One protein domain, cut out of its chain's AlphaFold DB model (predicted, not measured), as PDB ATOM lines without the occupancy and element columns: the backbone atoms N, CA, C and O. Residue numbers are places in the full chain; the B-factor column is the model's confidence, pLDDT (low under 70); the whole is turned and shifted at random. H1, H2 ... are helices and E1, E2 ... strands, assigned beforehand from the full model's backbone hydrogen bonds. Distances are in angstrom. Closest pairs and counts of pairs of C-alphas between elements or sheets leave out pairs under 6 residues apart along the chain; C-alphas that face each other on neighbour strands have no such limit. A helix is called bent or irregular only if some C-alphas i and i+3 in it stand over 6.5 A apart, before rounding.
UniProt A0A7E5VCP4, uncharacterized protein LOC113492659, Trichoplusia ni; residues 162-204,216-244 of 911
ATOM      1  N   LYS A 162     401.287 355.780 395.980       94.88
ATOM      2  CA  LYS A 162     402.398 354.850 396.178       94.88
ATOM      3  C   LYS A 162     403.727 355.548 395.874       94.88
ATOM      4  O   LYS A 162     403.966 355.984 394.745       94.88
ATOM      5  N   LYS A 163     404.607 355.609 396.873       95.56
ATOM      6  CA  LYS A 163     405.973 356.140 396.760       95.56
ATOM      7  C   LYS A 163     406.921 355.082 396.177       95.56
ATOM      8  O   LYS A 163     407.138 354.038 396.788       95.56
ATOM      9  N   GLU A 164     407.535 355.370 395.034       96.38
ATOM     10  CA  GLU A 164     408.586 354.557 394.407       96.38
ATOM     11  C   GLU A 164     409.858 355.390 394.190       96.38
ATOM     12  O   GLU A 164     409.801 356.591 393.945       96.38
ATOM     13  N   ILE A 165     411.028 354.763 394.278       96.44
ATOM     14  CA  ILE A 165     412.336 355.399 394.081       96.44
ATOM     15  C   ILE A 165     412.919 354.908 392.760       96.44
ATOM     16  O   ILE A 165     413.134 353.709 392.584       96.44
ATOM     17  N   VAL A 166     413.199 355.833 391.844       96.81
ATOM     18  CA  VAL A 166     413.690 355.536 390.496       96.81
ATOM     19  C   VAL A 166     415.146 355.977 390.360       96.81
ATOM     20  O   VAL A 166     415.502 357.132 390.607       96.81
ATOM     21  N   CYS A 167     416.014 355.039 389.978       95.69
ATOM     22  CA  CYS A 167     417.449 355.274 389.808       95.69
ATOM     23  C   CYS A 167     417.725 356.219 388.630       95.69
ATOM     24  O   CYS A 167     417.388 355.898 387.492       95.69
ATOM     25  N   SER A 168     418.416 357.339 388.861       91.88
ATOM     26  CA  SER A 168     418.673 358.354 387.824       91.88
ATOM     27  C   SER A 168     419.732 357.956 386.783       91.88
ATOM     28  O   SER A 168     420.112 358.786 385.962       91.88
ATOM     29  N   VAL A 169     420.267 356.731 386.853       92.44
ATOM     30  CA  VAL A 169     421.311 356.216 385.943       92.44
ATOM     31  C   VAL A 169     420.755 355.192 384.950       92.44
ATOM     32  O   VAL A 169     421.256 355.091 383.835       92.44
ATOM     33  N   CYS A 170     419.725 354.430 385.333       94.44
ATOM     34  CA  CYS A 170     419.154 353.371 384.492       94.44
ATOM     35  C   CYS A 170     417.635 353.172 384.660       94.44
ATOM     36  O   CYS A 170     417.118 352.127 384.278       94.44
ATOM     37  N   ASN A 171     416.936 354.128 385.281       94.50
ATOM     38  CA  ASN A 171     415.484 354.142 385.492       94.50
ATOM     39  C   ASN A 171     414.898 352.871 386.149       94.50
ATOM     40  O   ASN A 171     413.746 352.520 385.921       94.50
ATOM     41  N   SER A 172     415.672 352.180 386.992       95.81
ATOM     42  CA  SER A 172     415.182 351.036 387.773       95.81
ATOM     43  C   SER A 172     414.313 351.504 388.950       95.81
ATOM     44  O   SER A 172     414.697 352.427 389.672       95.81
ATOM     45  N   HIS A 173     413.151 350.871 389.137       96.00
ATOM     46  CA  HIS A 173     412.159 351.206 390.167       96.00
ATOM     47  C   HIS A 173     412.366 350.387 391.450       96.00
ATOM     48  O   HIS A 173     412.576 349.176 391.394       96.00
ATOM     49  N   TRP A 174     412.255 351.032 392.615       96.81
ATOM     50  CA  TRP A 174     412.485 350.420 393.928       96.81
ATOM     51  C   TRP A 174     411.499 350.934 394.977       96.81
ATOM     52  O   TRP A 174     411.356 352.137 395.164       96.81
ATOM     53  N   GLN A 175     410.881 350.038 395.747       95.12
ATOM     54  CA  GLN A 175     409.943 350.435 396.809       95.12
ATOM     55  C   GLN A 175     410.638 351.000 398.067       95.12
ATOM     56  O   GLN A 175     410.006 351.679 398.869       95.12
ATOM     57  N   THR A 176     411.940 350.742 398.272       95.00
ATOM     58  CA  THR A 176     412.662 351.179 399.486       95.00
ATOM     59  C   THR A 176     413.992 351.870 399.175       95.00
ATOM     60  O   THR A 176     414.719 351.473 398.262       95.00
ATOM     61  N   LYS A 177     414.384 352.859 400.001       93.81
ATOM     62  CA  LYS A 177     415.698 353.527 399.867       93.81
ATOM     63  C   LYS A 177     416.865 352.552 400.108       93.81
ATOM     64  O   LYS A 177     417.938 352.760 399.556       93.81
ATOM     65  N   LYS A 178     416.657 351.462 400.864       95.31
ATOM     66  CA  LYS A 178     417.665 350.403 401.084       95.31
ATOM     67  C   LYS A 178     417.935 349.592 399.813       95.31
ATOM     68  O   LYS A 178     419.088 349.444 399.426       95.31
ATOM     69  N   SER A 179     416.885 349.102 399.150       95.88
ATOM     70  CA  SER A 179     417.025 348.341 397.903       95.88
ATOM     71  C   SER A 179     417.581 349.212 396.772       95.88
ATOM     72  O   SER A 179     418.472 348.768 396.053       95.88
ATOM     73  N   PHE A 180     417.156 350.481 396.693       96.00
ATOM     74  CA  PHE A 180     417.775 351.455 395.790       96.00
ATOM     75  C   PHE A 180     419.279 351.641 396.068       96.00
ATOM     76  O   PHE A 180     420.061 351.592 395.127       96.00
ATOM     77  N   LEU A 181     419.712 351.827 397.323       93.81
ATOM     78  CA  LEU A 181     421.136 352.033 397.637       93.81
ATOM     79  C   LEU A 181     422.001 350.823 397.255       93.81
ATOM     80  O   LEU A 181     423.054 351.000 396.646       93.81
ATOM     81  N   ASN A 182     421.529 349.601 397.525       95.81
ATOM     82  CA  ASN A 182     422.207 348.376 397.090       95.81
ATOM     83  C   ASN A 182     422.335 348.308 395.557       95.81
ATOM     84  O   ASN A 182     423.381 347.915 395.046       95.81
ATOM     85  N   HIS A 183     421.299 348.726 394.824       96.06
ATOM     86  CA  HIS A 183     421.370 348.857 393.371       96.06
ATOM     87  C   HIS A 183     422.320 349.980 392.928       96.06
ATOM     88  O   HIS A 183     423.083 349.792 391.989       96.06
ATOM     89  N   PHE A 184     422.328 351.134 393.596       94.94
ATOM     90  CA  PHE A 184     423.152 352.281 393.206       94.94
ATOM     91  C   PHE A 184     424.655 351.976 393.269       94.94
ATOM     92  O   PHE A 184     425.414 352.466 392.434       94.94
ATOM     93  N   HIS A 185     425.077 351.086 394.173       95.25
ATOM     94  CA  HIS A 185     426.450 350.578 394.217       95.25
ATOM     95  C   HIS A 185     426.887 349.826 392.946       95.25
ATOM     96  O   HIS A 185     428.074 349.833 392.624       95.25
ATOM     97  N   THR A 186     425.973 349.246 392.152       96.31
ATOM     98  CA  THR A 186     426.357 348.637 390.858       96.31
ATOM     99  C   THR A 186     426.818 349.685 389.836       96.31
ATOM    100  O   THR A 186     427.567 349.360 388.914       96.31
ATOM    101  N   HIS A 187     426.458 350.958 390.040       95.25
ATOM    102  CA  HIS A 187     426.887 352.090 389.217       95.25
ATOM    103  C   HIS A 187     428.157 352.785 389.723       95.25
ATOM    104  O   HIS A 187     428.616 353.720 389.065       95.25
ATOM    105  N   ASP A 188     428.780 352.361 390.832       93.94
ATOM    106  CA  ASP A 188     429.945 353.076 391.390       93.94
ATOM    107  C   ASP A 188     431.137 353.142 390.406       93.94
ATOM    108  O   ASP A 188     431.862 354.137 390.384       93.94
ATOM    109  N   ALA A 189     431.291 352.165 389.502       93.44
ATOM    110  CA  ALA A 189     432.284 352.218 388.421       93.44
ATOM    111  C   ALA A 189     431.979 353.312 387.370       93.44
ATOM    112  O   ALA A 189     432.883 354.036 386.939       93.44
ATOM    113  N   LEU A 190     430.707 353.480 386.984       92.94
ATOM    114  CA  LEU A 190     430.257 354.571 386.107       92.94
ATOM    115  C   LEU A 190     430.399 355.926 386.809       92.94
ATOM    116  O   LEU A 190     430.896 356.886 386.221       92.94
ATOM    117  N   ARG A 191     430.029 355.989 388.089       91.56
ATOM    118  CA  ARG A 191     430.127 357.177 388.942       91.56
ATOM    119  C   ARG A 191     431.571 357.632 389.145       91.56
ATOM    120  O   ARG A 191     431.837 358.830 389.098       91.56
ATOM    121  N   ALA A 192     432.509 356.697 389.308       92.69
ATOM    122  CA  ALA A 192     433.938 356.988 389.357       92.69
ATOM    123  C   ALA A 192     434.451 357.530 388.012       92.69
ATOM    124  O   ALA A 192     435.099 358.578 387.983       92.69
ATOM    125  N   LYS A 193     434.104 356.870 386.896       95.50
ATOM    126  CA  LYS A 193     434.511 357.271 385.537       95.50
ATOM    127  C   LYS A 193     433.965 358.647 385.125       95.50
ATOM    128  O   LYS A 193     434.666 359.406 384.462       95.50
ATOM    129  N   TYR A 194     432.740 358.980 385.533       92.12
ATOM    130  CA  TYR A 194     432.025 360.199 385.132       92.12
ATOM    131  C   TYR A 194     431.748 361.163 386.298       92.12
ATOM    132  O   TYR A 194     430.791 361.936 386.257       92.12
ATOM    133  N   LYS A 195     432.605 361.169 387.330       91.38
ATOM    134  CA  LYS A 195     432.469 362.008 388.539       91.38
ATOM    135  C   LYS A 195     432.190 363.490 388.239       91.38
ATOM    136  O   LYS A 195     431.390 364.118 388.923       91.38
ATOM    137  N   ASN A 196     432.801 364.033 387.185       88.50
ATOM    138  CA  ASN A 196     432.624 365.430 386.768       88.50
ATOM    139  C   ASN A 196     431.239 365.733 386.165       88.50
ATOM    140  O   ASN A 196     430.858 366.898 386.115       88.50
ATOM    141  N   ILE A 197     430.501 364.716 385.709       84.94
ATOM    142  CA  ILE A 197     429.112 364.844 385.246       84.94
ATOM    143  C   ILE A 197     428.182 364.754 386.457       84.94
ATOM    144  O   ILE A 197     427.404 365.670 386.694       84.94
ATOM    145  N   PHE A 198     428.336 363.721 387.294       83.69
ATOM    146  CA  PHE A 198     427.524 363.545 388.507       83.69
ATOM    147  C   PHE A 198     427.656 364.688 389.526       83.69
ATOM    148  O   PHE A 198     426.722 364.927 390.282       83.69
ATOM    149  N   ASN A 199     428.781 365.408 389.542       84.75
ATOM    150  CA  ASN A 199     428.971 366.591 390.387       84.75
ATOM    151  C   ASN A 199     428.438 367.899 389.762       84.75
ATOM    152  O   ASN A 199     428.360 368.906 390.464       84.75
ATOM    153  N   LYS A 200     428.103 367.926 388.464       82.00
ATOM    154  CA  LYS A 200     427.550 369.106 387.782       82.00
ATOM    155  C   LYS A 200     426.023 369.050 387.800       82.00
ATOM    156  O   LYS A 200     425.396 368.566 386.863       82.00
ATOM    157  N   GLN A 201     425.424 369.586 388.861       70.88
ATOM    158  CA  GLN A 201     423.980 369.817 388.893       70.88
ATOM    159  C   GLN A 201     423.600 370.873 387.843       70.88
ATOM    160  O   GLN A 201     424.088 371.999 387.887       70.88
ATOM    161  N   CYS A 202     422.726 370.506 386.905       71.38
ATOM    162  CA  CYS A 202     422.083 371.439 385.984       71.38
ATOM    163  C   CYS A 202     420.660 371.700 386.492       71.38
ATOM    164  O   CYS A 202     419.781 370.853 386.342       71.38
ATOM    165  N   SER A 203     420.443 372.843 387.143       73.25
ATOM    166  CA  SER A 203     419.120 373.275 387.590       73.25
ATOM    167  C   SER A 203     418.398 374.020 386.466       73.25
ATOM    168  O   SER A 203     418.819 375.094 386.041       73.25
ATOM    169  N   VAL A 204     417.280 373.464 385.997       69.75
ATOM    170  CA  VAL A 204     416.381 374.136 385.050       69.75
ATOM    171  C   VAL A 204     415.218 374.733 385.834       69.75
ATOM    172  O   VAL A 204     414.408 374.003 386.402       69.75
ATOM    173  N   THR A 216     400.658 369.646 395.954       83.44
ATOM    174  CA  THR A 216     401.464 369.233 397.106       83.44
ATOM    175  C   THR A 216     401.846 370.367 398.058       83.44
ATOM    176  O   THR A 216     402.187 370.092 399.206       83.44
ATOM    177  N   GLY A 217     401.817 371.623 397.592       81.94
ATOM    178  CA  GLY A 217     402.384 372.790 398.279       81.94
ATOM    179  C   GLY A 217     403.918 372.887 398.237       81.94
ATOM    180  O   GLY A 217     404.469 373.866 398.734       81.94
ATOM    181  N   GLU A 218     404.611 371.910 397.644       84.56
ATOM    182  CA  GLU A 218     406.075 371.796 397.666       84.56
ATOM    183  C   GLU A 218     406.715 372.148 396.313       84.56
ATOM    184  O   GLU A 218     406.238 371.736 395.253       84.56
ATOM    185  N   SER A 219     407.823 372.898 396.344       82.12
ATOM    186  CA  SER A 219     408.573 373.336 395.153       82.12
ATOM    187  C   SER A 219     409.539 372.276 394.610       82.12
ATOM    188  O   SER A 219     409.892 372.306 393.435       82.12
ATOM    189  N   ASN A 220     409.934 371.317 395.449       85.50
ATOM    190  CA  ASN A 220     410.740 370.138 395.116       85.50
ATOM    191  C   ASN A 220     409.944 369.021 394.410       85.50
ATOM    192  O   ASN A 220     410.552 368.039 393.978       85.50
ATOM    193  N   ILE A 221     408.615 369.156 394.288       88.62
ATOM    194  CA  ILE A 221     407.736 368.160 393.662       88.62
ATOM    195  C   ILE A 221     407.077 368.746 392.411       88.62
ATOM    196  O   ILE A 221     406.322 369.713 392.489       88.62
ATOM    197  N   VAL A 222     407.318 368.118 391.261       87.31
ATOM    198  CA  VAL A 222     406.688 368.446 389.977       87.31
ATOM    199  C   VAL A 222     405.536 367.477 389.716       87.31
ATOM    200  O   VAL A 222     405.716 366.262 389.740       87.31
ATOM    201  N   VAL A 223     404.345 368.007 389.444       87.75
ATOM    202  CA  VAL A 223     403.203 367.199 388.992       87.75
ATOM    203  C   VAL A 223     403.378 366.925 387.497       87.75
ATOM    204  O   VAL A 223     403.382 367.862 386.705       87.75
ATOM    205  N   PHE A 224     403.564 365.656 387.124       85.56
ATOM    206  CA  PHE A 224     403.743 365.229 385.731       85.56
ATOM    207  C   PHE A 224     402.399 364.870 385.081       85.56
ATOM    208  O   PHE A 224     402.145 365.215 383.932       85.56
ATOM    209  N   ASP A 225     401.523 364.214 385.841       86.25
ATOM    210  CA  ASP A 225     400.151 363.870 385.471       86.25
ATOM    211  C   ASP A 225     399.259 363.893 386.730       86.25
ATOM    212  O   ASP A 225     399.755 363.822 387.856       86.25
ATOM    213  N   LYS A 226     397.932 363.924 386.555       86.69
ATOM    214  CA  LYS A 226     396.931 363.760 387.626       86.69
ATOM    215  C   LYS A 226     397.197 362.532 388.507       86.69
ATOM    216  O   LYS A 226     396.850 362.554 389.686       86.69
ATOM    217  N   ASN A 227     397.810 361.485 387.949       92.12
ATOM    218  CA  ASN A 227     398.143 360.253 388.656       92.12
ATOM    219  C   ASN A 227     399.643 360.091 388.964       92.12
ATOM    220  O   ASN A 227     400.008 359.074 389.551       92.12
ATOM    221  N   LYS A 228     400.526 361.031 388.583       92.38
ATOM    222  CA  LYS A 228     401.986 360.908 388.787       92.38
ATOM    223  C   LYS A 228     402.657 362.229 389.166       92.38
ATOM    224  O   LYS A 228     402.623 363.203 388.414       92.38
ATOM    225  N   MET A 229     403.357 362.232 390.298       93.12
ATOM    226  CA  MET A 229     404.171 363.358 390.777       93.12
ATOM    227  C   MET A 229     405.622 362.909 390.990       93.12
ATOM    228  O   MET A 229     405.865 361.753 391.333       93.12
ATOM    229  N   ILE A 230     406.587 363.803 390.782       93.31
ATOM    230  CA  ILE A 230     408.024 363.508 390.855       93.31
ATOM    231  C   ILE A 230     408.697 364.479 391.829       93.31
ATOM    232  O   ILE A 230     408.744 365.682 391.584       93.31
ATOM    233  N   GLU A 231     409.231 363.948 392.924       93.12
ATOM    234  CA  GLU A 231     410.087 364.651 393.884       93.12
ATOM    235  C   GLU A 231     411.556 364.439 393.497       93.12
ATOM    236  O   GLU A 231     412.029 363.303 393.382       93.12
ATOM    237  N   PHE A 232     412.293 365.532 393.308       86.75
ATOM    238  CA  PHE A 232     413.724 365.470 393.006       86.75
ATOM    239  C   PHE A 232     414.527 365.217 394.290       86.75
ATOM    240  O   PHE A 232     414.495 366.021 395.220       86.75
ATOM    241  N   GLY A 233     415.214 364.071 394.345       81.75
ATOM    242  CA  GLY A 233     415.953 363.601 395.518       81.75
ATOM    243  C   GLY A 233     417.448 363.940 395.505       81.75
ATOM    244  O   GLY A 233     417.929 364.751 394.711       81.75
ATOM    245  N   ASP A 234     418.200 363.274 396.389       81.25
ATOM    246  CA  ASP A 234     419.668 363.335 396.402       81.25
ATOM    247  C   ASP A 234     420.256 362.828 395.067       81.25
ATOM    248  O   ASP A 234     419.675 361.964 394.405       81.25
ATOM    249  N   MET A 235     421.456 363.297 394.697       73.81
ATOM    250  CA  MET A 235     422.115 362.941 393.428       73.81
ATOM    251  C   MET A 235     422.279 361.417 393.243       73.81
ATOM    252  O   MET A 235     423.214 360.810 393.774       73.81
ATOM    253  N   GLY A 236     421.381 360.818 392.456       86.56
ATOM    254  CA  GLY A 236     421.334 359.383 392.163       86.56
ATOM    255  C   GLY A 236     419.920 358.805 392.014       86.56
ATOM    256  O   GLY A 236     419.769 357.738 391.416       86.56
ATOM    257  N   PHE A 237     418.881 359.485 392.515       93.62
ATOM    258  CA  PHE A 237     417.487 359.055 392.352       93.62
ATOM    259  C   PHE A 237     416.491 360.218 392.288       93.62
ATOM    260  O   PHE A 237     416.758 361.329 392.740       93.62
ATOM    261  N   HIS A 238     415.306 359.920 391.764       94.62
ATOM    262  CA  HIS A 238     414.096 360.719 391.942       94.62
ATOM    263  C   HIS A 238     413.011 359.839 392.574       94.62
ATOM    264  O   HIS A 238     413.011 358.620 392.390       94.62
ATOM    265  N   THR A 239     412.107 360.431 393.352       95.94
ATOM    266  CA  THR A 239     410.974 359.705 393.936       95.94
ATOM    267  C   THR A 239     409.740 359.958 393.079       95.94
ATOM    268  O   THR A 239     409.326 361.103 392.912       95.94
ATOM    269  N   VAL A 240     409.136 358.898 392.552       96.06
ATOM    270  CA  VAL A 240     407.878 358.955 391.807       96.06
ATOM    271  C   VAL A 240     406.742 358.541 392.734       96.06
ATOM    272  O   VAL A 240     406.736 357.442 393.283       96.06
ATOM    273  N   TYR A 241     405.761 359.419 392.885       95.31
ATOM    274  CA  TYR A 241     404.499 359.145 393.554       95.31
ATOM    275  C   TYR A 241     403.481 358.804 392.473       95.31
ATOM    276  O   TYR A 241     403.045 359.690 391.736       95.31
ATOM    277  N   SER A 242     403.124 357.527 392.354       94.81
ATOM    278  CA  SER A 242     402.039 357.083 391.471       94.81
ATOM    279  C   SER A 242     400.773 356.928 392.298       94.81
ATOM    280  O   SER A 242     400.808 356.269 393.332       94.81
ATOM    281  N   ARG A 243     399.660 357.529 391.874       93.62
ATOM    282  CA  ARG A 243     398.375 357.396 392.572       93.62
ATOM    283  C   ARG A 243     398.038 355.913 392.690       93.62
ATOM    284  O   ARG A 243     398.210 355.181 391.712       93.62
ATOM    285  N   ASN A 244     397.589 355.467 393.862       87.50
ATOM    286  CA  ASN A 244     397.084 354.101 393.976       87.50
ATOM    287  C   ASN A 244     395.939 353.937 392.960       87.50
ATOM    288  O   ASN A 244     395.069 354.816 392.918       87.50
TER     289      ASN A 244
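What this domain is: This is residues 162 to 204 and 216 to 244 of the 911 residues of the protein "uncharacterized protein LOC113492659" of Trichoplusia ni (UniProt A0A7E5VCP4). A strongly twisted sheet of four antiparallel strands has a kinked helix, H1, starting over its edge strand E1; beyond its kink H1 runs away from the sheet. With short H2 and residues 199 to 204, it makes an open hook that folds back toward the side of E2, and residues 192 to 197 stick out. The printed part has 72 residues, with two named helices and four named strands in the order E1, H1, H2, E2, E3, E4; the sheet's order is E1, E4, E3, E2, and the class is mixed, helices and strands. It is only just compact, close to loose, with a radius of gyration of the C-alphas of 13.2 A, and its flat outline spans 38 by 28 by 15 A.

How they stand to each other: In the sheet, E4, residues 237 to 243, is the antiparallel neighbour of edge strand E1, residues 162 to 167, with N 164 and O 240 2.8 A apart. E4 and E3, residues 228 to 232, form a hairpin, with N 231 and O 239 at 2.8 A. E3 and the other edge strand, E2, residues 221 to 225, form a hairpin too, with N 222 and O 230 at 2.8 A. E2, E3 and E4 are a meander, each strand the antiparallel neighbour of the one before. H1, residues 177 to 193, is on one face of the sheet, giving two layers, a helix layer and a sheet layer, at a height over the sheet of 6.8 A. It lies over E1 and runs along the strands, at 11 degrees to E1 on the local plane; their closest C-alphas, of Ile 165 and Phe 180, are 6.9 A apart. H1 is irregular, with C-alphas 186 and 189 7.3 A apart, and has a kink of 56 degrees near residue 187. In H1, 8 of 13 O i to N i+4 pairs are within hydrogen-bond range; H2, residues 195 to 198, is too short for such a pair. H2 is close to H1 but not clearly touching, the closest C-alphas being those of Arg 191 and Phe 198, 6.9 A apart. H2 is not on the sheet.

Where its parts are: E1 begins at C-alpha 162 (402.398, 354.850, 396.178) and is 16.3 A long. H1 is 23.9 A long and ends at C-alpha 193 (434.511, 357.271, 385.537); H2 is a short helix of 5.2 A. E2 is 12.0 A long, E3 13.3 A, and E4 19.2 A, ending at C-alpha 243 (398.375, 357.396, 392.572).

The domain as a whole: The C-alphas farthest apart, those of Lys 193 and Asn 244, are 38.5 A apart. Residues 205 to 215 are not printed, and C-alphas 204 and 216 are 19.8 A apart across the cut. Of the links that are printed whole, none is long. Mean pLDDT of the printed part is 90.2, and residue 204 alone is under 70.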